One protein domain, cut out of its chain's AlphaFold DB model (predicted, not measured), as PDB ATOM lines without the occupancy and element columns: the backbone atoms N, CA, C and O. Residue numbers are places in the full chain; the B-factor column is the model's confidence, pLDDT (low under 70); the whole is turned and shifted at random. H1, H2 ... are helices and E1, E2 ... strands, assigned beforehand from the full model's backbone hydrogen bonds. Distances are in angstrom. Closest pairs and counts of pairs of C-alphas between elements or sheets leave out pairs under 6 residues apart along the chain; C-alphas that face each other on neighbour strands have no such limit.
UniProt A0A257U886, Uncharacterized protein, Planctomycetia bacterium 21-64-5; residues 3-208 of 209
ATOM      1  N   ALA A   3      17.829  47.912  28.723       98.12
ATOM      2  CA  ALA A   3      18.236  46.515  28.711       98.12
ATOM      3  C   ALA A   3      17.087  45.533  28.458       98.12
ATOM      4  O   ALA A   3      15.975  45.716  28.949       98.12
ATOM      5  N   SER A   4      17.360  44.463  27.714       97.25
ATOM      6  CA  SER A   4      16.381  43.425  27.389       97.25
ATOM      7  C   SER A   4      17.043  42.060  27.237       97.25
ATOM      8  O   SER A   4      18.233  41.952  26.941       97.25
ATOM      9  N   ASP A   5      16.253  41.004  27.418       96.50
ATOM     10  CA  ASP A   5      16.667  39.644  27.065       96.50
ATOM     11  C   ASP A   5      16.469  39.361  25.564       96.50
ATOM     12  O   ASP A   5      17.032  38.408  25.032       96.50
ATOM     13  N   GLU A   6      15.707  40.203  24.861       95.44
ATOM     14  CA  GLU A   6      15.588  40.199  23.402       95.44
ATOM     15  C   GLU A   6      16.774  40.938  22.768       95.44
ATOM     16  O   GLU A   6      17.056  42.082  23.110       95.44
ATOM     17  N   LYS A   7      17.439  40.316  21.793       94.19
ATOM     18  CA  LYS A   7      18.600  40.885  21.088       94.19
ATOM     19  C   LYS A   7      18.233  42.101  20.232       94.19
ATOM     20  O   LYS A   7      18.928  43.114  20.242       94.19
ATOM     21  N   GLY A   8      17.124  42.001  19.503       90.12
ATOM     22  CA  GLY A   8      16.641  43.017  18.562       90.12
ATOM     23  C   GLY A   8      15.833  44.156  19.191       90.12
ATOM     24  O   GLY A   8      15.215  44.920  18.456       90.12
ATOM     25  N   PHE A   9      15.809  44.275  20.522       94.31
ATOM     26  CA  PHE A   9      14.848  45.136  21.210       94.31
ATOM     27  C   PHE A   9      14.978  46.623  20.844       94.31
ATOM     28  O   PHE A   9      16.079  47.156  20.669       94.31
ATOM     29  N   SER A  10      13.828  47.300  20.805       92.06
ATOM     30  CA  SER A  10      13.725  48.762  20.737       92.06
ATOM     31  C   SER A  10      13.612  49.358  22.137       92.06
ATOM     32  O   SER A  10      12.947  48.788  23.002       92.06
ATOM     33  N   VAL A  11      14.238  50.512  22.369       95.62
ATOM     34  CA  VAL A  11      14.175  51.197  23.670       95.62
ATOM     35  C   VAL A  11      12.764  51.728  23.944       95.62
ATOM     36  O   VAL A  11      12.124  52.296  23.061       95.62
ATOM     37  N   SER A  12      12.267  51.529  25.162       95.69
ATOM     38  CA  SER A  12      10.936  51.942  25.601       95.69
ATOM     39  C   SER A  12      10.905  52.190  27.109       95.69
ATOM     40  O   SER A  12      11.238  51.314  27.912       95.69
ATOM     41  N   ASP A  13      10.416  53.367  27.496       95.94
ATOM     42  CA  ASP A  13      10.215  53.765  28.899       95.94
ATOM     43  C   ASP A  13       8.924  53.191  29.504       95.94
ATOM     44  O   ASP A  13       8.660  53.341  30.694       95.94
ATOM     45  N   ARG A  14       8.093  52.542  28.684       95.69
ATOM     46  CA  ARG A  14       6.809  51.954  29.079       95.69
ATOM     47  C   ARG A  14       6.697  50.510  28.597       95.69
ATOM     48  O   ARG A  14       7.375  50.156  27.627       95.69
ATOM     49  N   PRO A  15       5.832  49.689  29.215       95.31
ATOM     50  CA  PRO A  15       5.482  48.390  28.662       95.31
ATOM     51  C   PRO A  15       5.027  48.506  27.205       95.31
ATOM     52  O   PRO A  15       4.398  49.494  26.813       95.31
ATOM     53  N   TYR A  16       5.378  47.512  26.399       92.94
ATOM     54  CA  TYR A  16       5.128  47.520  24.964       92.94
ATOM     55  C   TYR A  16       4.772  46.126  24.459       92.94
ATOM     56  O   TYR A  16       5.172  45.108  25.024       92.94
ATOM     57  N   LYS A  17       3.988  46.086  23.378       92.94
ATOM     58  CA  LYS A  17       3.629  44.837  22.709       92.94
ATOM     59  C   LYS A  17       4.657  44.498  21.640       92.94
ATOM     60  O   LYS A  17       5.086  45.376  20.895       92.94
ATOM     61  N   VAL A  18       4.997  43.221  21.553       89.88
ATOM     62  CA  VAL A  18       5.950  42.671  20.589       89.88
ATOM     63  C   VAL A  18       5.255  41.599  19.762       89.88
ATOM     64  O   VAL A  18       4.507  40.766  20.282       89.88
ATOM     65  N   THR A  19       5.507  41.605  18.456       92.06
ATOM     66  CA  THR A  19       5.140  40.483  17.590       92.06
ATOM     67  C   THR A  19       6.026  39.296  17.947       92.06
ATOM     68  O   THR A  19       7.231  39.349  17.747       92.06
ATOM     69  N   VAL A  20       5.440  38.212  18.452       93.38
ATOM     70  CA  VAL A  20       6.193  36.998  18.830       93.38
ATOM     71  C   VAL A  20       6.091  35.871  17.800       93.38
ATOM     72  O   VAL A  20       6.681  34.804  17.977       93.38
ATOM     73  N   GLY A  21       5.356  36.096  16.707       94.19
ATOM     74  CA  GLY A  21       5.118  35.086  15.680       94.19
ATOM     75  C   GLY A  21       4.463  33.833  16.267       94.19
ATOM     76  O   GLY A  21       3.454  33.933  16.961       94.19
ATOM     77  N   THR A  22       5.036  32.657  16.015       94.31
ATOM     78  CA  THR A  22       4.547  31.373  16.552       94.31
ATOM     79  C   THR A  22       5.129  31.002  17.921       94.31
ATOM     80  O   THR A  22       4.870  29.902  18.415       94.31
ATOM     81  N   SER A  23       5.924  31.883  18.538       92.75
ATOM     82  CA  SER A  23       6.633  31.582  19.788       92.75
ATOM     83  C   SER A  23       5.651  31.408  20.938       92.75
ATOM     84  O   SER A  23       4.929  32.335  21.292       92.75
ATOM     85  N   LYS A  24       5.647  30.229  21.567       87.81
ATOM     86  CA  LYS A  24       4.775  29.943  22.721       87.81
ATOM     87  C   LYS A  24       5.402  30.315  24.065       87.81
ATOM     88  O   LYS A  24       4.685  30.551  25.029       87.81
ATOM     89  N   SER A  25       6.731  30.332  24.138       87.00
ATOM     90  CA  SER A  25       7.502  30.566  25.369       87.00
ATOM     91  C   SER A  25       7.859  32.035  25.606       87.00
ATOM     92  O   SER A  25       8.455  32.356  26.635       87.00
ATOM     93  N   VAL A  26       7.516  32.923  24.670       92.12
ATOM     94  CA  VAL A  26       7.798  34.360  24.742       92.12
ATOM     95  C   VAL A  26       6.467  35.109  24.856       92.12
ATOM     96  O   VAL A  26       5.625  34.961  23.970       92.12
ATOM     97  N   PRO A  27       6.238  35.886  25.931       92.50
ATOM     98  CA  PRO A  27       5.019  36.676  26.069       92.50
ATOM     99  C   PRO A  27       4.986  37.796  25.025       92.50
ATOM    100  O   PRO A  27       6.024  38.324  24.648       92.50
ATOM    101  N   SER A  28       3.799  38.197  24.572       92.25
ATOM    102  CA  SER A  28       3.646  39.300  23.608       92.25
ATOM    103  C   SER A  28       3.656  40.690  24.246       92.25
ATOM    104  O   SER A  28       3.650  41.686  23.527       92.25
ATOM    105  N   GLU A  29       3.678  40.778  25.577       94.62
ATOM    106  CA  GLU A  29       3.799  42.024  26.330       94.62
ATOM    107  C   GLU A  29       5.113  42.026  27.111       94.62
ATOM    108  O   GLU A  29       5.383  41.131  27.914       94.62
ATOM    109  N   PHE A  30       5.937  43.033  26.842       93.81
ATOM    110  CA  PHE A  30       7.226  43.247  27.479       93.81
ATOM    111  C   PHE A  30       7.123  44.441  28.424       93.81
ATOM    112  O   PHE A  30       6.448  45.431  28.130       93.81
ATOM    113  N   ALA A  31       7.809  44.360  29.563       93.88
ATOM    114  CA  ALA A  31       7.949  45.491  30.472       93.88
ATOM    115  C   ALA A  31       8.747  46.635  29.818       93.88
ATOM    116  O   ALA A  31       9.437  46.436  28.816       93.88
ATOM    117  N   ALA A  32       8.686  47.829  30.413       96.31
ATOM    118  CA  ALA A  32       9.626  48.896  30.081       96.31
ATOM    119  C   ALA A  32      11.065  48.381  30.217       96.31
ATOM    120  O   ALA A  32      11.381  47.659  31.163       96.31
ATOM    121  N   ASN A  33      11.927  48.758  29.278       96.88
ATOM    122  CA  ASN A  33      13.321  48.327  29.270       96.88
ATOM    123  C   ASN A  33      14.281  49.443  29.697       96.88
ATOM    124  O   ASN A  33      15.490  49.269  29.595       96.88
ATOM    125  N   PHE A  34      13.766  50.577  30.190       97.38
ATOM    126  CA  PHE A  34      14.571  51.600  30.856       97.38
ATOM    127  C   PHE A  34      15.129  51.057  32.175       97.38
ATOM    128  O   PHE A  34      14.375  50.558  33.007       97.38
ATOM    129  N   VAL A  35      16.443  51.173  32.358       97.25
ATOM    130  CA  VAL A  35      17.132  50.728  33.578       97.25
ATOM    131  C   VAL A  35      17.384  51.911  34.504       97.25
ATOM    132  O   VAL A  35      16.895  51.952  35.629       97.25
ATOM    133  N   ALA A  36      18.164  52.877  34.024       96.81
ATOM    134  CA  ALA A  36      18.552  54.070  34.766       96.81
ATOM    135  C   ALA A  36      19.230  55.088  33.840       96.81
ATOM    136  O   ALA A  36      19.727  54.744  32.760       96.81
ATOM    137  N   GLU A  37      19.288  56.335  34.294       95.94
ATOM    138  CA  GLU A  37      20.114  57.405  33.735       95.94
ATOM    139  C   GLU A  37      21.292  57.677  34.679       95.94
ATOM    140  O   GLU A  37      21.158  57.537  35.893       95.94
ATOM    141  N   THR A  38      22.451  58.033  34.127       95.62
ATOM    142  CA  THR A  38      23.647  58.366  34.906       95.62
ATOM    143  C   THR A  38      24.404  59.513  34.229       95.62
ATOM    144  O   THR A  38      24.519  59.501  33.002       95.62
ATOM    145  N   PRO A  39      24.927  60.494  34.990       95.25
ATOM    146  CA  PRO A  39      25.850  61.497  34.461       95.25
ATOM    147  C   PRO A  39      27.290  60.966  34.350       95.25
ATOM    148  O   PRO A  39      28.142  61.623  33.755       95.25
ATOM    149  N   ALA A  40      27.586  59.809  34.954       95.75
ATOM    150  CA  ALA A  40      28.894  59.175  34.867       95.75
ATOM    151  C   ALA A  40      29.087  58.483  33.511       95.75
ATOM    152  O   ALA A  40      28.133  58.131  32.818       95.75
ATOM    153  N   THR A  41      30.342  58.227  33.154       93.06
ATOM    154  CA  THR A  41      30.706  57.516  31.919       93.06
ATOM    155  C   THR A  41      30.518  56.000  32.010       93.06
ATOM    156  O   THR A  41      30.711  55.300  31.021       93.06
ATOM    157  N   GLU A  42      30.146  55.483  33.181       93.75
ATOM    158  CA  GLU A  42      29.929  54.062  33.446       93.75
ATOM    159  C   GLU A  42      28.837  53.843  34.507       93.75
ATOM    160  O   GLU A  42      28.490  54.747  35.270       93.75
ATOM    161  N   MET A  43      28.268  52.634  34.531       94.81
ATOM    162  CA  MET A  43      27.266  52.206  35.509       94.81
ATOM    163  C   MET A  43      27.237  50.681  35.609       94.81
ATOM    164  O   MET A  43      27.204  49.987  34.591       94.81
ATOM    165  N   GLU A  44      27.187  50.162  36.835       95.94
ATOM    166  CA  GLU A  44      27.011  48.733  37.085       95.94
ATOM    167  C   GLU A  44      25.556  48.321  36.822       95.94
ATOM    168  O   GLU A  44      24.622  48.837  37.436       95.94
ATOM    169  N   VAL A  45      25.356  47.384  35.894       96.31
ATOM    170  CA  VAL A  45      24.017  46.922  35.472       96.31
ATOM    171  C   VAL A  45      23.870  45.411  35.406       96.31
ATOM    172  O   VAL A  45      22.824  44.895  35.000       96.31
ATOM    173  N   VAL A  46      24.917  44.702  35.804       96.44
ATOM    174  CA  VAL A  46      24.987  43.251  35.826       96.44
ATOM    175  C   VAL A  46      25.691  42.832  37.108       96.44
ATOM    176  O   VAL A  46      26.801  43.279  37.367       96.44
ATOM    177  N   GLY A  47      25.065  41.950  37.879       95.44
ATOM    178  CA  GLY A  47      25.648  41.362  39.075       95.44
ATOM    179  C   GLY A  47      24.606  41.053  40.153       95.44
ATOM    180  O   GLY A  47      23.515  41.632  40.160       95.44
ATOM    181  N   PRO A  48      24.940  40.165  41.109       94.00
ATOM    182  CA  PRO A  48      24.029  39.768  42.183       94.00
ATOM    183  C   PRO A  48      23.734  40.872  43.203       94.00
ATOM    184  O   PRO A  48      22.758  40.770  43.945       94.00
ATOM    185  N   GLN A  49      24.559  41.922  43.235       94.00
ATOM    186  CA  GLN A  49      24.373  43.084  44.105       94.00
ATOM    187  C   GLN A  49      23.636  44.240  43.412       94.00
ATOM    188  O   GLN A  49      23.241  45.200  44.078       94.00
ATOM    189  N   VAL A  50      23.406  44.152  42.097       95.12
ATOM    190  CA  VAL A  50      22.717  45.193  41.329       95.12
ATOM    191  C   VAL A  50      21.218  45.136  41.608       95.12
ATOM    192  O   VAL A  50      20.553  44.142  41.329       95.12
ATOM    193  N   LYS A  51      20.676  46.237  42.141       92.75
ATOM    194  CA  LYS A  51      19.256  46.367  42.530       92.75
ATOM    195  C   LYS A  51      18.422  47.223  41.576       92.75
ATOM    196  O   LYS A  51      17.264  47.509  41.867       92.75
ATOM    197  N   LEU A  52      19.008  47.666  40.465       94.94
ATOM    198  CA  LEU A  52      18.317  48.478  39.468       94.94
ATOM    199  C   LEU A  52      17.201  47.662  38.802       94.94
ATOM    200  O   LEU A  52      17.410  46.523  38.379       94.94
ATOM    201  N   ALA A  53      16.014  48.256  38.685       89.62
ATOM    202  CA  ALA A  53      14.923  47.653  37.930       89.62
ATOM    203  C   ALA A  53      15.345  47.485  36.459       89.62
ATOM    204  O   ALA A  53      15.965  48.372  35.881       89.62
ATOM    205  N   GLY A  54      15.052  46.330  35.858       90.94
ATOM    206  CA  GLY A  54      15.420  46.052  34.466       90.94
ATOM    207  C   GLY A  54      16.904  45.731  34.226       90.94
ATOM    208  O   GLY A  54      17.275  45.502  33.081       90.94
ATOM    209  N   ALA A  55      17.743  45.674  35.265       95.81
ATOM    210  CA  ALA A  55      19.117  45.177  35.170       95.81
ATOM    211  C   ALA A  55      19.175  43.645  35.006       95.81
ATOM    212  O   ALA A  55      18.143  42.971  34.964       95.81
ATOM    213  N   ASN A  56      20.392  43.090  34.944       97.06
ATOM    214  CA  ASN A  56      20.639  41.654  34.780       97.06
ATOM    215  C   ASN A  56      19.948  41.058  33.538       97.06
ATOM    216  O   ASN A  56      19.190  40.090  33.626       97.06
ATOM    217  N   LYS A  57      20.213  41.665  32.378       97.69
ATOM    218  CA  LYS A  57      19.646  41.301  31.074       97.69
ATOM    219  C   LYS A  57      20.713  40.876  30.080       97.69
ATOM    220  O   LYS A  57      21.900  41.130  30.261       97.69
ATOM    221  N   ALA A  58      20.293  40.210  29.010       97.62
ATOM    222  CA  ALA A  58      21.222  39.719  27.996       97.62
ATOM    223  C   ALA A  58      21.852  40.838  27.141       97.62
ATOM    224  O   ALA A  58      23.011  40.704  26.732       97.62
ATOM    225  N   PHE A  59      21.117  41.921  26.873       98.00
ATOM    226  CA  PHE A  59      21.518  42.981  25.946       98.00
ATOM    227  C   PHE A  59      21.243  44.371  26.513       98.00
ATOM    228  O   PHE A  59      20.209  44.590  27.138       98.00
ATOM    229  N   TYR A  60      22.143  45.315  26.238       97.94
ATOM    230  CA  TYR A  60      22.075  46.691  26.729       97.94
ATOM    231  C   TYR A  60      22.264  47.697  25.602       97.94
ATOM    232  O   TYR A  60      23.085  47.483  24.717       97.94
ATOM    233  N   ARG A  61      21.545  48.818  25.660       97.81
ATOM    234  CA  ARG A  61      21.712  49.971  24.765       97.81
ATOM    235  C   ARG A  61      21.808  51.257  25.578       97.81
ATOM    236  O   ARG A  61      21.176  51.396  26.632       97.81
ATOM    237  N   VAL A  62      22.562  52.225  25.075       97.25
ATOM    238  CA  VAL A  62      22.694  53.552  25.685       97.25
ATOM    239  C   VAL A  62      22.056  54.593  24.773       97.25
ATOM    240  O   VAL A  62      22.132  54.502  23.552       97.25
ATOM    241  N   VAL A  63      21.399  55.569  25.388       97.62
ATOM    242  CA  VAL A  63      20.857  56.764  24.740       97.62
ATOM    243  C   VAL A  63      21.502  57.944  25.450       97.62
ATOM    244  O   VAL A  63      21.472  57.988  26.681       97.62
ATOM    245  N   ALA A  64      22.110  58.852  24.691       96.81
ATOM    246  CA  ALA A  64      22.653  60.089  25.230       96.81
ATOM    247  C   ALA A  64      21.522  61.104  25.424       96.81
ATOM    248  O   ALA A  64      20.587  61.156  24.619       96.81
ATOM    249  N   VAL A  65      21.623  61.897  26.488       96.44
ATOM    250  CA  VAL A  65      20.682  62.970  26.812       96.44
ATOM    251  C   VAL A  65      21.472  64.270  26.893       96.44
ATOM    252  O   VAL A  65      22.500  64.317  27.568       96.44
ATOM    253  N   ASP A  66      21.045  65.300  26.164       95.69
ATOM    254  CA  ASP A  66      21.679  66.619  26.228       95.69
ATOM    255  C   ASP A  66      21.165  67.456  27.416       95.69
ATOM    256  O   ASP A  66      20.251  67.064  28.142       95.69
ATOM    257  N   ALA A  67      21.741  68.645  27.614       96.00
ATOM    258  CA  ALA A  67      21.360  69.541  28.709       96.00
ATOM    259  C   ALA A  67      19.910  70.063  28.626       96.00
ATOM    260  O   ALA A  67      19.379  70.541  29.627       96.00
ATOM    261  N   ALA A  68      19.270  69.990  27.454       96.81
ATOM    262  CA  ALA A  68      17.869  70.352  27.256       96.81
ATOM    263  C   ALA A  68      16.921  69.144  27.411       96.81
ATOM    264  O   ALA A  68      15.706  69.303  27.289       96.81
ATOM    265  N   GLY A  69      17.455  67.950  27.693       95.25
ATOM    266  CA  GLY A  69      16.691  66.713  27.831       95.25
ATOM    267  C   GLY A  69      16.415  65.993  26.508       95.25
ATOM    268  O   GLY A  69      15.657  65.019  26.497       95.25
ATOM    269  N   ASN A  70      17.005  66.428  25.390       97.00
ATOM    270  CA  ASN A  70      16.819  65.751  24.110       97.00
ATOM    271  C   ASN A  70      17.594  64.438  24.091       97.00
ATOM    272  O   ASN A  70      18.753  64.370  24.501       97.00
ATOM    273  N   ARG A  71      16.952  63.398  23.559       97.12
ATOM    274  CA  ARG A  71      17.518  62.055  23.466       97.12
ATOM    275  C   ARG A  71      18.080  61.784  22.079       97.12
ATOM    276  O   ARG A  71      17.431  62.066  21.074       97.12
ATOM    277  N   SER A  72      19.257  61.171  22.031       97.38
ATOM    278  CA  SER A  72      19.798  60.597  20.800       97.38
ATOM    279  C   SER A  72      19.008  59.356  20.359       97.38
ATOM    280  O   SER A  72      18.173  58.820  21.090       97.38
ATOM    281  N   GLY A  73      19.343  58.825  19.179       96.56
ATOM    282  CA  GLY A  73      19.045  57.424  18.874       96.56
ATOM    283  C   GLY A  73      19.790  56.475  19.829       96.56
ATOM    284  O   GLY A  73      20.805  56.873  20.416       96.56
ATOM    285  N   PRO A  74      19.305  55.236  20.014       97.38
ATOM    286  CA  PRO A  74      20.010  54.251  20.819       97.38
ATOM    287  C   PRO A  74      21.287  53.785  20.117       97.38
ATOM    288  O   PRO A  74      21.337  53.679  18.892       97.38
ATOM    289  N   SER A  75      22.300  53.448  20.909       97.25
ATOM    290  CA  SER A  75      23.490  52.749  20.432       97.25
ATOM    291  C   SER A  75      23.141  51.381  19.828       97.25
ATOM    292  O   SER A  75      22.037  50.843  20.015       97.25
ATOM    293  N   ASP A  76      24.128  50.766  19.175       96.44
ATOM    294  CA  ASP A  76      24.110  49.314  19.003       96.44
ATOM    295  C   ASP A  76      24.116  48.614  20.375       96.44
ATOM    296  O   ASP A  76      24.443  49.229  21.401       96.44
ATOM    297  N   TYR A  77      23.691  47.354  20.416       96.44
ATOM    298  CA  TYR A  77      23.620  46.628  21.676       96.44
ATOM    299  C   TYR A  77      25.004  46.140  22.129       96.44
ATOM    300  O   TYR A  77      25.822  45.669  21.342       96.44
ATOM    301  N   ALA A  78      25.229  46.157  23.439       96.69
ATOM    302  CA  ALA A  78      26.272  45.382  24.097       96.69
ATOM    303  C   ALA A  78      25.664  44.084  24.648       96.69
ATOM    304  O   ALA A  78      24.575  44.105  25.225       96.69
ATOM    305  N   ALA A  79      26.347  42.953  24.470       97.00
ATOM    306  CA  ALA A  79      25.911  41.663  25.002       97.00
ATOM    307  C   ALA A  79      26.625  41.348  26.324       97.00
ATOM    308  O   ALA A  79      27.851  41.394  26.400       97.00
ATOM    309  N   CYS A  80      25.858  40.976  27.347       95.88
ATOM    310  CA  CYS A  80      26.404  40.454  28.598       95.88
ATOM    311  C   CYS A  80      26.999  39.046  28.384       95.88
ATOM    312  O   CYS A  80      26.409  38.270  27.619       95.88
ATOM    313  N   PRO A  81      28.098  38.669  29.072       93.25
ATOM    314  CA  PRO A  81      28.522  37.274  29.182       93.25
ATOM    315  C   PRO A  81      27.379  36.382  29.681       93.25
ATOM    316  O   PRO A  81      26.607  36.786  30.554       93.25
ATOM    317  N   ARG A  82      27.255  35.177  29.115       94.38
ATOM    318  CA  ARG A  82      26.167  34.241  29.424       94.38
ATOM    319  C   ARG A  82      26.645  32.776  29.408       94.38
ATOM    320  O   ARG A  82      27.428  32.433  28.525       94.38
ATOM    321  N   PRO A  83      26.141  31.919  30.320       96.00
ATOM    322  CA  PRO A  83      25.318  32.294  31.470       96.00
ATOM    323  C   PRO A  83      26.144  33.045  32.515       96.00
ATOM    324  O   PRO A  83      27.321  32.768  32.716       96.00
ATOM    325  N   LEU A  84      25.497  33.971  33.215       96.56
ATOM    326  CA  LEU A  84      26.057  34.615  34.396       96.56
ATOM    327  C   LEU A  84      25.044  34.502  35.527       96.56
ATOM    328  O   LEU A  84      23.907  34.948  35.365       96.56
ATOM    329  N   ILE A  85      25.447  33.897  36.645       97.50
ATOM    330  CA  ILE A  85      24.608  33.769  37.841       97.50
ATOM    331  C   ILE A  85      24.546  35.130  38.540       97.50
ATOM    332  O   ILE A  85      25.570  35.714  38.884       97.50
ATOM    333  N   VAL A  86      23.328  35.626  38.741       97.00
ATOM    334  CA  VAL A  86      23.026  36.974  39.259       97.00
ATOM    335  C   VAL A  86      22.132  36.934  40.496       97.00
ATOM    336  O   VAL A  86      21.618  37.955  40.936       97.00
ATOM    337  N   SER A  87      21.915  35.758  41.073       96.75
ATOM    338  CA  SER A  87      21.227  35.604  42.351       96.75
ATOM    339  C   SER A  87      22.217  35.556  43.515       96.75
ATOM    340  O   SER A  87      23.331  35.035  43.400       96.75
ATOM    341  N   THR A  88      21.786  36.087  44.661       96.88
ATOM    342  CA  THR A  88      22.523  35.998  45.927       96.88
ATOM    343  C   THR A  88      21.993  34.811  46.740       96.88
ATOM    344  O   THR A  88      20.796  34.798  47.040       96.88
ATOM    345  N   PRO A  89      22.837  33.828  47.111       97.50
ATOM    346  CA  PRO A  89      22.419  32.687  47.919       97.50
ATOM    347  C   PRO A  89      21.869  33.076  49.290       97.50
ATOM    348  O   PRO A  89      22.355  34.007  49.934       97.50
ATOM    349  N   VAL A  90      20.901  32.299  49.775       97.81
ATOM    350  CA  VAL A  90      20.487  32.339  51.180       97.81
ATOM    351  C   VAL A  90      21.473  31.489  51.976       97.81
ATOM    352  O   VAL A  90      21.492  30.272  51.865       97.81
ATOM    353  N   THR A  91      22.320  32.121  52.778       98.06
ATOM    354  CA  THR A  91      23.431  31.431  53.457       98.06
ATOM    355  C   THR A  91      23.121  31.036  54.897       98.06
ATOM    356  O   THR A  91      23.995  30.548  55.602       98.06
ATOM    357  N   ARG A  92      21.888  31.250  55.372       98.12
ATOM    358  CA  ARG A  92      21.485  30.954  56.753       98.12
ATOM    359  C   ARG A  92      20.104  30.326  56.807       98.12
ATOM    360  O   ARG A  92      19.180  30.803  56.157       98.12
ATOM    361  N   THR A  93      19.959  29.294  57.625       98.19
ATOM    362  CA  THR A  93      18.676  28.643  57.917       98.19
ATOM    363  C   THR A  93      18.718  27.983  59.300       98.19
ATOM    364  O   THR A  93      19.694  28.134  60.035       98.19
ATOM    365  N   ARG A  94      17.653  27.277  59.688       98.31
ATOM    366  CA  ARG A  94      17.583  26.491  60.927       98.31
ATOM    367  C   ARG A  94      17.311  25.027  60.630       98.31
ATOM    368  O   ARG A  94      16.678  24.698  59.623       98.31
ATOM    369  N   GLN A  95      17.757  24.156  61.524       98.38
ATOM    370  CA  GLN A  95      17.414  22.746  61.497       98.38
ATOM    371  C   GLN A  95      15.891  22.605  61.514       98.38
ATOM    372  O   GLN A  95      15.179  23.274  62.261       98.38
ATOM    373  N   GLY A  96      15.361  21.776  60.619       97.88
ATOM    374  CA  GLY A  96      13.927  21.605  60.480       97.88
ATOM    375  C   GLY A  96      13.178  22.836  59.953       97.88
ATOM    376  O   GLY A  96      11.950  22.794  59.934       97.88
ATOM    377  N   ALA A  97      13.823  23.910  59.496       98.00
ATOM    378  CA  ALA A  97      13.140  24.989  58.777       98.00
ATOM    379  C   ALA A  97      13.117  24.712  57.269       98.00
ATOM    380  O   ALA A  97      14.009  24.058  56.734       98.00
ATOM    381  N   GLU A  98      12.097  25.208  56.571       98.00
ATOM    382  CA  GLU A  98      12.109  25.176  55.111       98.00
ATOM    383  C   GLU A  98      13.199  26.122  54.587       98.00
ATOM    384  O   GLU A  98      13.250  27.299  54.943       98.00
ATOM    385  N   TYR A  99      14.073  25.598  53.736       98.50
ATOM    386  CA  TYR A  99      15.047  26.362  52.976       98.50
ATOM    387  C   TYR A  99      14.511  26.607  51.565       98.50
ATOM    388  O   TYR A  99      14.019  25.675  50.926       98.50
ATOM    389  N   ARG A 100      14.635  27.843  51.068       98.38
ATOM    390  CA  ARG A 100      14.304  28.227  49.687       98.38
ATOM    391  C   ARG A 100      15.327  29.226  49.153       98.38
ATOM    392  O   ARG A 100      15.640  30.203  49.827       98.38
ATOM    393  N   TYR A 101      15.804  29.008  47.931       98.06
ATOM    394  CA  TYR A 101      16.682  29.930  47.207       98.06
ATOM    395  C   TYR A 101      16.439  29.803  45.701       98.06
ATOM    396  O   TYR A 101      16.559  28.713  45.154       98.06
ATOM    397  N   SER A 102      16.109  30.900  45.020       97.38
ATOM    398  CA  SER A 102      15.940  30.900  43.563       97.38
ATOM    399  C   SER A 102      17.249  31.275  42.877       97.38
ATOM    400  O   SER A 102      17.657  32.438  42.902       97.38
ATOM    401  N   LEU A 103      17.892  30.290  42.252       97.69
ATOM    402  CA  LEU A 103      19.053  30.492  41.398       97.69
ATOM    403  C   LEU A 103      18.614  31.181  40.105       97.69
ATOM    404  O   LEU A 103      17.787  30.658  39.360       97.69
ATOM    405  N   ALA A 104      19.178  32.352  39.830       96.31
ATOM    406  CA  ALA A 104      18.887  33.123  38.632       96.31
ATOM    407  C   ALA A 104      20.167  33.362  37.838       96.31
ATOM    408  O   ALA A 104      21.211  33.710  38.395       96.31
ATOM    409  N   ALA A 105      20.068  33.220  36.522       97.25
ATOM    410  CA  ALA A 105      21.142  33.545  35.605       97.25
ATOM    411  C   ALA A 105      20.601  34.236  34.355       97.25
ATOM    412  O   ALA A 105      19.451  34.033  33.959       97.25
ATOM    413  N   ILE A 106      21.451  35.049  33.733       97.19
ATOM    414  CA  ILE A 106      21.115  35.763  32.502       97.19
ATOM    415  C   ILE A 106      21.005  34.766  31.342       97.19
ATOM    416  O   ILE A 106      21.902  33.946  31.129       97.19
ATOM    417  N   ARG A 107      19.917  34.883  30.572       95.88
ATOM    418  CA  ARG A 107      19.646  34.126  29.343       95.88
ATOM    419  C   ARG A 107      19.087  35.056  28.266       95.88
ATOM    420  O   ARG A 107      18.416  36.031  28.578       95.88
ATOM    421  N   SER A 108      19.325  34.729  27.007       96.06
ATOM    422  CA  SER A 108      18.836  35.448  25.834       96.06
ATOM    423  C   SER A 108      17.537  34.834  25.306       96.06
ATOM    424  O   SER A 108      17.427  33.622  25.136       96.06
ATOM    425  N   LEU A 109      16.561  35.676  24.970       95.31
ATOM    426  CA  LEU A 109      15.415  35.303  24.134       95.31
ATOM    427  C   LEU A 109      15.779  35.257  22.646       95.31
ATOM    428  O   LEU A 109      15.015  34.714  21.857       95.31
ATOM    429  N   SER A 110      16.956  35.767  22.271       92.75
ATOM    430  CA  SER A 110      17.379  35.988  20.886       92.75
ATOM    431  C   SER A 110      16.532  37.075  20.214       92.75
ATOM    432  O   SER A 110      16.071  38.003  20.879       92.75
ATOM    433  N   ASP A 111      16.394  37.023  18.899       93.31
ATOM    434  CA  ASP A 111      15.603  37.925  18.073       93.31
ATOM    435  C   ASP A 111      14.463  37.190  17.358       93.31
ATOM    436  O   ASP A 111      14.533  35.989  17.065       93.31
ATOM    437  N   LEU A 112      13.399  37.938  17.053       94.25
ATOM    438  CA  LEU A 112      12.360  37.469  16.150       94.25
ATOM    439  C   LEU A 112      12.941  37.395  14.738       94.25
ATOM    440  O   LEU A 112      13.368  38.406  14.180       94.25
ATOM    441  N   ARG A 113      12.919  36.207  14.135       93.25
ATOM    442  CA  ARG A 113      13.342  36.018  12.744       93.25
ATOM    443  C   ARG A 113      12.297  35.258  11.952       93.25
ATOM    444  O   ARG A 113      11.653  34.340  12.466       93.25
ATOM    445  N   THR A 114      12.182  35.612  10.679       92.88
ATOM    446  CA  THR A 114      11.433  34.829   9.699       92.88
ATOM    447  C   THR A 114      12.320  33.710   9.170       92.88
ATOM    448  O   THR A 114      13.470  33.948   8.806       92.88
ATOM    449  N   ARG A 115      11.789  32.490   9.125       89.75
ATOM    450  CA  ARG A 115      12.385  31.344   8.430       89.75
ATOM    451  C   ARG A 115      11.313  30.652   7.598       89.75
ATOM    452  O   ARG A 115      10.132  30.739   7.928       89.75
ATOM    453  N   VAL A 116      11.714  29.944   6.548       87.31
ATOM    454  CA  VAL A 116      10.805  29.062   5.806       87.31
ATOM    455  C   VAL A 116      10.781  27.701   6.501       87.31
ATOM    456  O   VAL A 116      11.816  27.053   6.629       87.31
ATOM    457  N   VAL A 117       9.608  27.277   6.963       84.50
ATOM    458  CA  VAL A 117       9.372  25.957   7.563       84.50
ATOM    459  C   VAL A 117       8.280  25.280   6.754       84.50
ATOM    460  O   VAL A 117       7.220  25.867   6.551       84.50
ATOM    461  N   ASP A 118       8.568  24.090   6.227       84.31
ATOM    462  CA  ASP A 118       7.656  23.325   5.366       84.31
ATOM    463  C   ASP A 118       7.066  24.160   4.210       84.31
ATOM    464  O   ASP A 118       5.878  24.104   3.899       84.31
ATOM    465  N   GLY A 119       7.911  24.991   3.586       84.25
ATOM    466  CA  GLY A 119       7.526  25.864   2.471       84.25
ATOM    467  C   GLY A 119       6.750  27.126   2.865       84.25
ATOM    468  O   GLY A 119       6.327  27.869   1.981       84.25
ATOM    469  N   LYS A 120       6.575  27.405   4.162       90.00
ATOM    470  CA  LYS A 120       5.854  28.578   4.667       90.00
ATOM    471  C   LYS A 120       6.751  29.507   5.482       90.00
ATOM    472  O   LYS A 120       7.427  29.077   6.417       90.00
ATOM    473  N   GLU A 121       6.689  30.805   5.192       93.31
ATOM    474  CA  GLU A 121       7.303  31.831   6.038       93.31
ATOM    475  C   GLU A 121       6.692  31.822   7.443       93.31
ATOM    476  O   GLU A 121       5.483  31.968   7.636       93.31
ATOM    477  N   THR A 122       7.555  31.646   8.436       94.12
ATOM    478  CA  THR A 122       7.199  31.543   9.845       94.12
ATOM    479  C   THR A 122       8.093  32.479  10.645       94.12
ATOM    480  O   THR A 122       9.317  32.376  10.600       94.12
ATOM    481  N   MET A 123       7.481  33.398  11.390       95.56
ATOM    482  CA  MET A 123       8.176  34.251  12.356       95.56
ATOM    483  C   MET A 123       8.226  33.550  13.710       95.56
ATOM    484  O   MET A 123       7.198  33.066  14.182       95.56
ATOM    485  N   ASN A 124       9.393  33.503  14.348       95.00
ATOM    486  CA  ASN A 124       9.560  32.873  15.659       95.00
ATOM    487  C   ASN A 124      10.832  33.393  16.354       95.00
ATOM    488  O   ASN A 124      11.775  33.839  15.694       95.00
ATOM    489  N   PHE A 125      10.880  33.276  17.678       94.44
ATOM    490  CA  PHE A 125      12.111  33.352  18.458       94.44
ATOM    491  C   PHE A 125      12.744  31.961  18.475       94.44
ATOM    492  O   PHE A 125      12.400  31.105  19.287       94.44
ATOM    493  N   TRP A 126      13.632  31.710  17.517       91.12
ATOM    494  CA  TRP A 126      14.145  30.362  17.269       91.12
ATOM    495  C   TRP A 126      15.212  29.896  18.259       91.12
ATOM    496  O   TRP A 126      15.296  28.713  18.555       91.12
ATOM    497  N   ASP A 127      16.022  30.820  18.775       91.88
ATOM    498  CA  ASP A 127      17.219  30.471  19.549       91.88
ATOM    499  C   ASP A 127      17.067  30.923  21.014       91.88
ATOM    500  O   ASP A 127      18.012  31.436  21.616       91.88
ATOM    501  N   VAL A 128      15.856  30.793  21.575       94.81
ATOM    502  CA  VAL A 128      15.596  31.109  22.989       94.81
ATOM    503  C   VAL A 128      16.451  30.197  23.861       94.81
ATOM    504  O   VAL A 128      16.294  28.976  23.850       94.81
ATOM    505  N   GLU A 129      17.328  30.797  24.659       95.75
ATOM    506  CA  GLU A 129      18.139  30.066  25.620       95.75
ATOM    507  C   GLU A 129      17.262  29.603  26.790       95.75
ATOM    508  O   GLU A 129      16.507  30.379  27.397       95.75
ATOM    509  N   GLN A 130      17.384  28.322  27.122       94.56
ATOM    510  CA  GLN A 130      16.742  27.676  28.254       94.56
ATOM    511  C   GLN A 130      17.765  27.411  29.353       94.56
ATOM    512  O   GLN A 130      18.840  26.870  29.101       94.56
ATOM    513  N   LEU A 131      17.401  27.754  30.586       94.94
ATOM    514  CA  LEU A 131      18.204  27.448  31.761       94.94
ATOM    515  C   LEU A 131      17.986  25.988  32.175       94.94
ATOM    516  O   LEU A 131      16.860  25.479  32.171       94.94
ATOM    517  N   ARG A 132      19.082  25.321  32.532       96.94
ATOM    518  CA  ARG A 132      19.092  24.025  33.211       96.94
ATOM    519  C   ARG A 132      19.996  24.125  34.426       96.94
ATOM    520  O   ARG A 132      21.204  24.292  34.274       96.94
ATOM    521  N   SER A 133      19.391  24.053  35.602       98.06
ATOM    522  CA  SER A 133      20.082  24.200  36.880       98.06
ATOM    523  C   SER A 133      20.348  22.844  37.531       98.06
ATOM    524  O   SER A 133      19.559  21.913  37.368       98.06
ATOM    525  N   GLY A 134      21.440  22.738  38.282       98.12
ATOM    526  CA  GLY A 134      21.834  21.516  38.981       98.12
ATOM    527  C   GLY A 134      22.564  21.796  40.294       98.12
ATOM    528  O   GLY A 134      23.078  22.892  40.511       98.12
ATOM    529  N   ILE A 135      22.602  20.788  41.167       98.56
ATOM    530  CA  ILE A 135      23.476  20.748  42.345       98.56
ATOM    531  C   ILE A 135      24.645  19.830  41.989       98.56
ATOM    532  O   ILE A 135      24.449  18.638  41.766       98.56
ATOM    533  N   GLU A 136      25.853  20.382  41.924       98.44
ATOM    534  CA  GLU A 136      27.084  19.613  41.698       98.44
ATOM    535  C   GLU A 136      27.619  19.024  43.007       98.44
ATOM    536  O   GLU A 136      28.182  17.930  43.032       98.44
ATOM    537  N   ARG A 137      27.422  19.751  44.113       98.56
ATOM    538  CA  ARG A 137      27.773  19.336  45.474       98.56
ATOM    539  C   ARG A 137      26.776  19.944  46.449       98.56
ATOM    540  O   ARG A 137      26.458  21.123  46.345       98.56
ATOM    541  N   GLY A 138      26.295  19.167  47.408       97.44
ATOM    542  CA  GLY A 138      25.378  19.672  48.424       97.44
ATOM    543  C   GLY A 138      24.893  18.574  49.367       97.44
ATOM    544  O   GLY A 138      25.195  17.396  49.155       97.44
ATOM    545  N   PRO A 139      24.157  18.946  50.423       97.81
ATOM    546  CA  PRO A 139      23.581  17.989  51.356       97.81
ATOM    547  C   PRO A 139      22.379  17.256  50.741       97.81
ATOM    548  O   PRO A 139      21.687  17.794  49.880       97.81
ATOM    549  N   GLN A 140      22.077  16.051  51.236       97.69
ATOM    550  CA  GLN A 140      20.982  15.215  50.709       97.69
ATOM    551  C   GLN A 140      19.590  15.842  50.865       97.69
ATOM    552  O   GLN A 140      18.686  15.531  50.096       97.69
ATOM    553  N   TRP A 141      19.405  16.719  51.855       97.81
ATOM    554  CA  TRP A 141      18.123  17.375  52.104       97.81
ATOM    555  C   TRP A 141      17.785  18.477  51.091       97.81
ATOM    556  O   TRP A 141      16.660  18.977  51.105       97.81
ATOM    557  N   LEU A 142      18.741  18.883  50.250       98.56
ATOM    558  CA  LEU A 142      18.602  19.977  49.298       98.56
ATOM    559  C   LEU A 142      18.343  19.428  47.893       98.56
ATOM    560  O   LEU A 142      19.097  18.607  47.378       98.56
ATOM    561  N   THR A 143      17.299  19.930  47.248       98.56
ATOM    562  CA  THR A 143      16.968  19.621  45.853       98.56
ATOM    563  C   THR A 143      16.878  20.905  45.041       98.56
ATOM    564  O   THR A 143      16.739  21.992  45.606       98.56
ATOM    565  N   ILE A 144      16.972  20.789  43.716       98.56
ATOM    566  CA  ILE A 144      16.799  21.906  42.789       98.56
ATOM    567  C   ILE A 144      15.838  21.512  41.672       98.56
ATOM    568  O   ILE A 144      15.972  20.448  41.067       98.56
ATOM    569  N   ASP A 145      14.883  22.384  41.379       98.38
ATOM    570  CA  ASP A 145      14.101  22.284  40.156       98.38
ATOM    571  C   ASP A 145      14.949  22.792  38.980       98.38
ATOM    572  O   ASP A 145      15.342  23.962  38.921       98.38
ATOM    573  N   ALA A 146      15.258  21.899  38.038       97.44
ATOM    574  CA  ALA A 146      16.189  22.197  36.956       97.44
ATOM    575  C   ALA A 146      15.697  23.299  36.000       97.44
ATOM    576  O   ALA A 146      16.525  23.954  35.367       97.44
ATOM    577  N   ALA A 147      14.383  23.512  35.873       94.44
ATOM    578  CA  ALA A 147      13.805  24.473  34.935       94.44
ATOM    579  C   ALA A 147      13.666  25.875  35.545       94.44
ATOM    580  O   ALA A 147      13.894  26.876  34.867       94.44
ATOM    581  N   THR A 148      13.293  25.943  36.821       95.44
ATOM    582  CA  THR A 148      13.039  27.196  37.545       95.44
ATOM    583  C   THR A 148      14.247  27.683  38.336       95.44
ATOM    584  O   THR A 148      14.297  28.857  38.693       95.44
ATOM    585  N   GLY A 149      15.211  26.802  38.625       97.38
ATOM    586  CA  GLY A 149      16.343  27.106  39.496       97.38
ATOM    587  C   GLY A 149      15.956  27.231  40.972       97.38
ATOM    588  O   GLY A 149      16.751  27.731  41.761       97.38
ATOM    589  N   LEU A 150      14.753  26.808  41.375       98.44
ATOM    590  CA  LEU A 150      14.346  26.839  42.777       98.44
ATOM    591  C   LEU A 150      15.052  25.724  43.552       98.44
ATOM    592  O   LEU A 150      14.724  24.547  43.406       98.44
ATOM    593  N   LEU A 151      15.986  26.110  44.415       98.62
ATOM    594  CA  LEU A 151      16.509  25.252  45.462       98.62
ATOM    595  C   LEU A 151      15.540  25.214  46.636       98.62
ATOM    596  O   LEU A 151      15.097  26.260  47.119       98.62
ATOM    597  N   SER A 152      15.251  24.012  47.127       98.62
ATOM    598  CA  SER A 152      14.406  23.822  48.304       98.62
ATOM    599  C   SER A 152      14.773  22.572  49.095       98.62
ATOM    600  O   SER A 152      15.353  21.625  48.559       98.62
ATOM    601  N   GLY A 153      14.458  22.579  50.386       98.31
ATOM    602  CA  GLY A 153      14.781  21.465  51.268       98.31
ATOM    603  C   GLY A 153      14.536  21.771  52.737       98.31
ATOM    604  O   GLY A 153      14.095  22.864  53.089       98.31
ATOM    605  N   ARG A 154      14.834  20.805  53.606       98.56
ATOM    606  CA  ARG A 154      14.688  20.953  55.058       98.56
ATOM    607  C   ARG A 154      15.917  20.373  55.764       98.56
ATOM    608  O   ARG A 154      16.045  19.151  55.774       98.56
ATOM    609  N   PRO A 155      16.807  21.200  56.339       98.06
ATOM    610  CA  PRO A 155      18.011  20.707  56.989       98.06
ATOM    611  C   PRO A 155      17.682  19.743  58.126       98.06
ATOM    612  O   PRO A 155      16.856  20.040  58.990       98.06
ATOM    613  N   ASP A 156      18.344  18.598  58.135       96.88
ATOM    614  CA  ASP A 156      18.171  17.530  59.119       96.88
ATOM    615  C   ASP A 156      19.112  17.671  60.323       96.88
ATOM    616  O   ASP A 156      18.818  17.135  61.392       96.88
ATOM    617  N   ARG A 157      20.205  18.434  60.184       96.88
ATOM    618  CA  ARG A 157      21.210  18.674  61.225       96.88
ATOM    619  C   ARG A 157      21.762  20.101  61.176       96.88
ATOM    620  O   ARG A 157      21.987  20.641  60.096       96.88
ATOM    621  N   ALA A 158      22.032  20.677  62.348       97.88
ATOM    622  CA  ALA A 158      22.794  21.918  62.476       97.88
ATOM    623  C   ALA A 158      24.260  21.758  62.019       97.88
ATOM    624  O   ALA A 158      24.844  20.675  62.125       97.88
ATOM    625  N   GLY A 159      24.859  22.852  61.551       97.88
ATOM    626  CA  GLY A 159      26.232  22.909  61.046       97.88
ATOM    627  C   GLY A 159      26.360  23.735  59.767       97.88
ATOM    628  O   GLY A 159      25.373  24.233  59.231       97.88
ATOM    629  N   THR A 160      27.586  23.875  59.271       98.31
ATOM    630  CA  THR A 160      27.867  24.541  57.993       98.31
ATOM    631  C   THR A 160      27.983  23.496  56.890       98.31
ATOM    632  O   THR A 160      28.717  22.517  57.035       98.31
ATOM    633  N   VAL A 161      27.270  23.700  55.783       97.94
ATOM    634  CA  VAL A 161      27.325  22.828  54.603       97.94
ATOM    635  C   VAL A 161      27.770  23.612  53.377       97.94
ATOM    636  O   VAL A 161      27.320  24.733  53.153       97.94
ATOM    637  N   GLU A 162      28.652  23.021  52.579       98.44
ATOM    638  CA  GLU A 162      29.056  23.566  51.284       98.44
ATOM    639  C   GLU A 162      28.056  23.149  50.202       98.44
ATOM    640  O   GLU A 162      27.623  21.994  50.143       98.44
ATOM    641  N   VAL A 163      27.708  24.096  49.335       98.69
ATOM    642  CA  VAL A 163      26.842  23.887  48.180       98.69
ATOM    643  C   VAL A 163      27.519  24.456  46.939       98.69
ATOM    644  O   VAL A 163      27.958  25.604  46.926       98.69
ATOM    645  N   VAL A 164      27.563  23.654  45.881       98.75
ATOM    646  CA  VAL A 164      27.988  24.053  44.541       98.75
ATOM    647  C   VAL A 164      26.821  23.807  43.600       98.75
ATOM    648  O   VAL A 164      26.356  22.675  43.456       98.75
ATOM    649  N   VAL A 165      26.339  24.874  42.973       98.69
ATOM    650  CA  VAL A 165      25.282  24.822  41.960       98.69
ATOM    651  C   VAL A 165      25.842  25.162  40.595       98.69
ATOM    652  O   VAL A 165      26.817  25.905  40.481       98.69
ATOM    653  N   SER A 166      25.177  24.671  39.558       98.25
ATOM    654  CA  SER A 166      25.490  25.014  38.181       98.25
ATOM    655  C   SER A 166      24.261  25.409  37.389       98.25
ATOM    656  O   SER A 166      23.135  25.011  37.686       98.25
ATOM    657  N   VAL A 167      24.501  26.222  36.369       98.25
ATOM    658  CA  VAL A 167      23.533  26.615  35.355       98.25
ATOM    659  C   VAL A 167      24.152  26.343  33.998       98.25
ATOM    660  O   VAL A 167      25.246  26.814  33.708       98.25
ATOM    661  N   THR A 168      23.430  25.626  33.147       97.94
ATOM    662  CA  THR A 168      23.765  25.439  31.735       97.94
ATOM    663  C   THR A 168      22.706  26.101  30.867       97.94
ATOM    664  O   THR A 168      21.510  25.947  31.121       97.94
ATOM    665  N   LEU A 169      23.133  26.803  29.818       96.69
ATOM    666  CA  LEU A 169      22.235  27.276  28.770       96.69
ATOM    667  C   LEU A 169      22.113  26.219  27.684       96.69
ATOM    668  O   LEU A 169      23.117  25.699  27.192       96.69
ATOM    669  N   LYS A 170      20.874  25.917  27.310       95.00
ATOM    670  CA  LYS A 170      20.528  25.071  26.170       95.00
ATOM    671  C   LYS A 170      19.805  25.900  25.122       95.00
ATOM    672  O   LYS A 170      18.985  26.744  25.473       95.00
ATOM    673  N   ARG A 171      20.090  25.654  23.850       92.06
ATOM    674  CA  ARG A 171      19.348  26.239  22.726       92.06
ATOM    675  C   ARG A 171      19.173  25.212  21.622       92.06
ATOM    676  O   ARG A 171      19.917  24.232  21.569       92.06
ATOM    677  N   GLU A 172      18.210  25.456  20.743       90.69
ATOM    678  CA  GLU A 172      18.057  24.656  19.535       90.69
ATOM    679  C   GLU A 172      19.273  24.858  18.621       90.69
ATOM    680  O   GLU A 172      19.662  25.984  18.309       90.69
ATOM    681  N   ALA A 173      19.860  23.750  18.187       89.62
ATOM    682  CA  ALA A 173      20.888  23.694  17.167       89.62
ATOM    683  C   ALA A 173      20.351  22.920  15.971       89.62
ATOM    684  O   ALA A 173      19.834  21.808  16.104       89.62
ATOM    685  N   ARG A 174      20.496  23.506  14.784       90.12
ATOM    686  CA  ARG A 174      20.068  22.895  13.527       90.12
ATOM    687  C   ARG A 174      21.277  22.649  12.652       90.12
ATOM    688  O   ARG A 174      22.140  23.515  12.517       90.12
ATOM    689  N   ARG A 175      21.295  21.492  12.002       91.62
ATOM    690  CA  ARG A 175      22.224  21.198  10.917       91.62
ATOM    691  C   ARG A 175      21.498  21.393   9.599       91.62
ATOM    692  O   ARG A 175      20.453  20.780   9.386       91.62
ATOM    693  N   LEU A 176      22.040  22.246   8.740       91.38
ATOM    694  CA  LEU A 176      21.482  22.523   7.421       91.38
ATOM    695  C   LEU A 176      22.167  21.670   6.347       91.38
ATOM    696  O   LEU A 176      23.303  21.229   6.517       91.38
ATOM    697  N   ASP A 177      21.451  21.432   5.255       93.31
ATOM    698  CA  ASP A 177      21.974  20.848   4.023       93.31
ATOM    699  C   ASP A 177      22.834  21.907   3.317       93.31
ATOM    700  O   ASP A 177      22.314  22.898   2.801       93.31
ATOM    701  N   GLU A 178      24.156  21.736   3.351       95.00
ATOM    702  CA  GLU A 178      25.102  22.726   2.823       95.00
ATOM    703  C   GLU A 178      24.964  22.931   1.308       95.00
ATOM    704  O   GLU A 178      25.147  24.051   0.834       95.00
ATOM    705  N   GLU A 179      24.603  21.895   0.540       95.38
ATOM    706  CA  GLU A 179      24.398  22.025  -0.908       95.38
ATOM    707  C   GLU A 179      23.138  22.833  -1.220       95.38
ATOM    708  O   GLU A 179      23.166  23.716  -2.077       95.38
ATOM    709  N   ALA A 180      22.045  22.592  -0.492       90.44
ATOM    710  CA  ALA A 180      20.834  23.402  -0.617       90.44
ATOM    711  C   ALA A 180      21.077  24.858  -0.171       90.44
ATOM    712  O   ALA A 180      20.611  25.798  -0.824       90.44
ATOM    713  N   LEU A 181      21.860  25.058   0.895       89.50
ATOM    714  CA  LEU A 181      22.151  26.382   1.446       89.50
ATOM    715  C   LEU A 181      22.931  27.273   0.468       89.50
ATOM    716  O   LEU A 181      22.691  28.478   0.439       89.50
ATOM    717  N   LYS A 182      23.800  26.706  -0.385       92.88
ATOM    718  CA  LYS A 182      24.483  27.453  -1.468       92.88
ATOM    719  C   LYS A 182      23.506  28.132  -2.431       92.88
ATOM    720  O   LYS A 182      23.840  29.159  -3.014       92.88
ATOM    721  N   TRP A 183      22.304  27.579  -2.572       90.81
ATOM    722  CA  TRP A 183      21.219  28.134  -3.382       90.81
ATOM    723  C   TRP A 183      20.224  28.969  -2.560       90.81
ATOM    724  O   TRP A 183      19.146  29.296  -3.047       90.81
ATOM    725  N   GLY A 184      20.563  29.309  -1.310       84.38
ATOM    726  CA  GLY A 184      19.701  30.066  -0.398       84.38
ATOM    727  C   GLY A 184      18.549  29.252   0.197       84.38
ATOM    728  O   GLY A 184      17.637  29.827   0.787       84.38
ATOM    729  N   ILE A 185      18.563  27.923   0.053       84.88
ATOM    730  CA  ILE A 185      17.503  27.047   0.552       84.88
ATOM    731  C   ILE A 185      17.894  26.528   1.938       84.88
ATOM    732  O   ILE A 185      18.756  25.661   2.080       84.88
ATOM    733  N   GLU A 186      17.223  27.025   2.978       86.56
ATOM    734  CA  GLU A 186      17.366  26.505   4.342       86.56
ATOM    735  C   GLU A 186      16.633  25.164   4.499       86.56
ATOM    736  O   GLU A 186      15.483  25.101   4.931       86.56
ATOM    737  N   LYS A 187      17.314  24.065   4.172       87.88
ATOM    738  CA  LYS A 187      16.814  22.711   4.426       87.88
ATOM    739  C   LYS A 187      17.474  22.133   5.674       87.88
ATOM    740  O   LYS A 187      18.685  21.929   5.706       87.88
ATOM    741  N   VAL A 188      16.679  21.861   6.707       90.31
ATOM    742  CA  VAL A 188      17.154  21.253   7.959       90.31
ATOM    743  C   VAL A 188      17.341  19.748   7.763       90.31
ATOM    744  O   VAL A 188      16.413  19.049   7.366       90.31
ATOM    745  N   VAL A 189      18.541  19.247   8.053       92.00
ATOM    746  CA  VAL A 189      18.883  17.814   8.036       92.00
ATOM    747  C   VAL A 189      18.604  17.179   9.396       92.00
ATOM    748  O   VAL A 189      18.115  16.057   9.477       92.00
ATOM    749  N   SER A 190      18.908  17.900  10.474       90.88
ATOM    750  CA  SER A 190      18.637  17.469  11.844       90.88
ATOM    751  C   SER A 190      18.514  18.670  12.776       90.88
ATOM    752  O   SER A 190      19.133  19.709  12.535       90.88
ATOM    753  N   ALA A 191      17.780  18.500  13.871       90.25
ATOM    754  CA  ALA A 191      17.696  19.463  14.962       90.25
ATOM    755  C   ALA A 191      17.945  18.757  16.302       90.25
ATOM    756  O   ALA A 191      17.620  17.580  16.459       90.25
ATOM    757  N   GLY A 192      18.533  19.475  17.251       89.94
ATOM    758  CA  GLY A 192      18.785  18.999  18.606       89.94
ATOM    759  C   GLY A 192      19.009  20.162  19.566       89.94
ATOM    760  O   GLY A 192      18.886  21.322  19.186       89.94
ATOM    761  N   GLU A 193      19.347  19.855  20.813       91.94
ATOM    762  CA  GLU A 193      19.778  20.867  21.776       91.94
ATOM    763  C   GLU A 193      21.302  20.889  21.868       91.94
ATOM    764  O   GLU A 193      21.941  19.846  22.025       91.94
ATOM    765  N   GLU A 194      21.887  22.081  21.854       92.50
ATOM    766  CA  GLU A 194      23.299  22.274  22.178       92.50
ATOM    767  C   GLU A 194      23.468  23.088  23.459       92.50
ATOM    768  O   GLU A 194      22.567  23.814  23.887       92.50
ATOM    769  N   SER A 195      24.635  22.960  24.092       92.81
ATOM    770  CA  SER A 195      25.003  23.846  25.193       92.81
ATOM    771  C   SER A 195      25.557  25.158  24.647       92.81
ATOM    772  O   SER A 195      26.477  25.146  23.839       92.81
ATOM    773  N   ALA A 196      25.015  26.277  25.124       89.69
ATOM    774  CA  ALA A 196      25.494  27.620  24.802       89.69
ATOM    775  C   ALA A 196      26.455  28.189  25.868       89.69
ATOM    776  O   ALA A 196      26.908  29.321  25.743       89.69
ATOM    777  N   GLY A 197      26.756  27.415  26.914       94.75
ATOM    778  CA  GLY A 197      27.639  27.804  28.014       94.75
ATOM    779  C   GLY A 197      27.155  27.286  29.367       94.75
ATOM    780  O   GLY A 197      26.005  26.852  29.510       94.75
ATOM    781  N   SER A 198      28.031  27.354  30.368       97.00
ATOM    782  CA  SER A 198      27.731  27.004  31.756       97.00
ATOM    783  C   SER A 198      28.395  27.961  32.747       97.00
ATOM    784  O   SER A 198      29.374  28.632  32.425       97.00
ATOM    785  N   ALA A 199      27.829  28.043  33.948       97.88
ATOM    786  CA  ALA A 199      28.356  28.803  35.074       97.88
ATOM    787  C   ALA A 199      28.121  28.027  36.370       97.88
ATOM    788  O   ALA A 199      27.115  27.324  36.499       97.88
ATOM    789  N   THR A 200      29.023  28.183  37.334       98.12
ATOM    790  CA  THR A 200      28.922  27.571  38.661       98.12
ATOM    791  C   THR A 200      28.963  28.637  39.751       98.12
ATOM    792  O   THR A 200      29.547  29.708  39.579       98.12
ATOM    793  N   GLN A 201      28.316  28.361  40.880       98.12
ATOM    794  CA  GLN A 201      28.362  29.199  42.075       98.12
ATOM    795  C   GLN A 201      28.546  28.296  43.290       98.12
ATOM    796  O   GLN A 201      27.799  27.338  43.478       98.12
ATOM    797  N   SER A 202      29.541  28.619  44.115       98.38
ATOM    798  CA  SER A 202      29.809  27.927  45.378       98.38
ATOM    799  C   SER A 202      29.458  28.840  46.547       98.38
ATOM    800  O   SER A 202      29.744  30.037  46.500       98.38
ATOM    801  N   PHE A 203      28.830  28.293  47.582       98.50
ATOM    802  CA  PHE A 203      28.489  29.015  48.805       98.50
ATOM    803  C   PHE A 203      28.321  28.050  49.980       98.50
ATOM    804  O   PHE A 203      28.208  26.839  49.802       98.50
ATOM    805  N   THR A 204      28.287  28.594  51.193       98.50
ATOM    806  CA  THR A 204      27.993  27.832  52.406       98.50
ATOM    807  C   THR A 204      26.620  28.195  52.956       98.50
ATOM    808  O   THR A 204      26.173  29.340  52.847       98.50
ATOM    809  N   ILE A 205      25.950  27.216  53.559       98.56
ATOM    810  CA  ILE A 205      24.730  27.424  54.335       98.56
ATOM    811  C   ILE A 205      25.049  27.110  55.793       98.56
ATOM    812  O   ILE A 205      25.408  25.980  56.123       98.56
ATOM    813  N   ASP A 206      24.877  28.100  56.659       98.62
ATOM    814  CA  ASP A 206      24.935  27.936  58.104       98.62
ATOM    815  C   ASP A 206      23.552  27.530  58.623       98.62
ATOM    816  O   ASP A 206      22.589  28.305  58.581       98.62
ATOM    817  N   VAL A 207      23.450  26.294  59.105       98.56
ATOM    818  CA  VAL A 207      22.243  25.735  59.713       98.56
ATOM    819  C   VAL A 207      22.356  25.882  61.225       98.56
ATOM    820  O   VAL A 207      23.114  25.164  61.880       98.56
ATOM    821  N   ALA A 208      21.599  26.817  61.787       97.69
ATOM    822  CA  ALA A 208      21.461  26.945  63.232       97.69
ATOM    823  C   ALA A 208      20.586  25.806  63.807       97.69
ATOM    824  O   ALA A 208      19.795  25.229  63.057       97.69
TER     825      ALA A 208
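What this domain is: This is residues 3 to 208 of the 209 residues of an uncharacterized protein of Planctomycetia bacterium 21-64-5 (UniProt A0A257U886). With little regular structure, the model is a long ribbon of two strands, E9 and E10, with E6 and E2 at its sides; sheet E3 E8 E7 sits toward one end, hairpin E4 E5 toward the other. Residues 3 to 79, round E1, form a loopy lobe off one side. The printed part has 206 residues, in order E1 to E9, H1, E10: mostly strand, under half in named elements, loose, with a radius of gyration of the C-alphas of 21.0 A and spans of 64 by 56 by 26 A.

How they stand to each other: Residues 3 to 4 pair antiparallel with residues 59 to 60 of E1, residues 59 to 61. E2, residues 92 to 94, is parallel to E10, residues 188 to 208, with N 93 and O 206 3.0 A apart. E9, residues 159 to 176, is antiparallel to E10, with N 163 and O 203 2.8 A apart, and to E6, residues 130 to 137, with N 132 and O 168 2.9 A apart; this mixed sheet, order E2 E10 E9 E6, is curled. E8, residues 150 to 153, is antiparallel to E3, residues 99 to 102, with N 101 and O 151 3.0 A apart, and to E7, residues 142 to 144, with N 143 and O 152 2.9 A apart. E4, residues 112 to 117, and E5, residues 120 to 125, form a hairpin, with N 115 and O 122 2.9 A apart. H1, residues 178 to 181, is only just not on the curled sheet, with 4 pairs of C-alphas within 10 A, and is too short for an O i to N i+4 pair.

Where its parts are: E1 begins at C-alpha 59 (21.518, 42.981, 25.946). E9 is 53.8 A long; E10, 55.7 A, bends by 53 degrees at residue 203 and ends at C-alpha 208 (21.461, 26.945, 63.232).

The domain as a whole: The C-alphas farthest apart, of Trp 183 and Ala 208, are 66.6 A apart. The printed part has no cut, the link E1 to E2 is long, and no printed residue is under 70 in pLDDT.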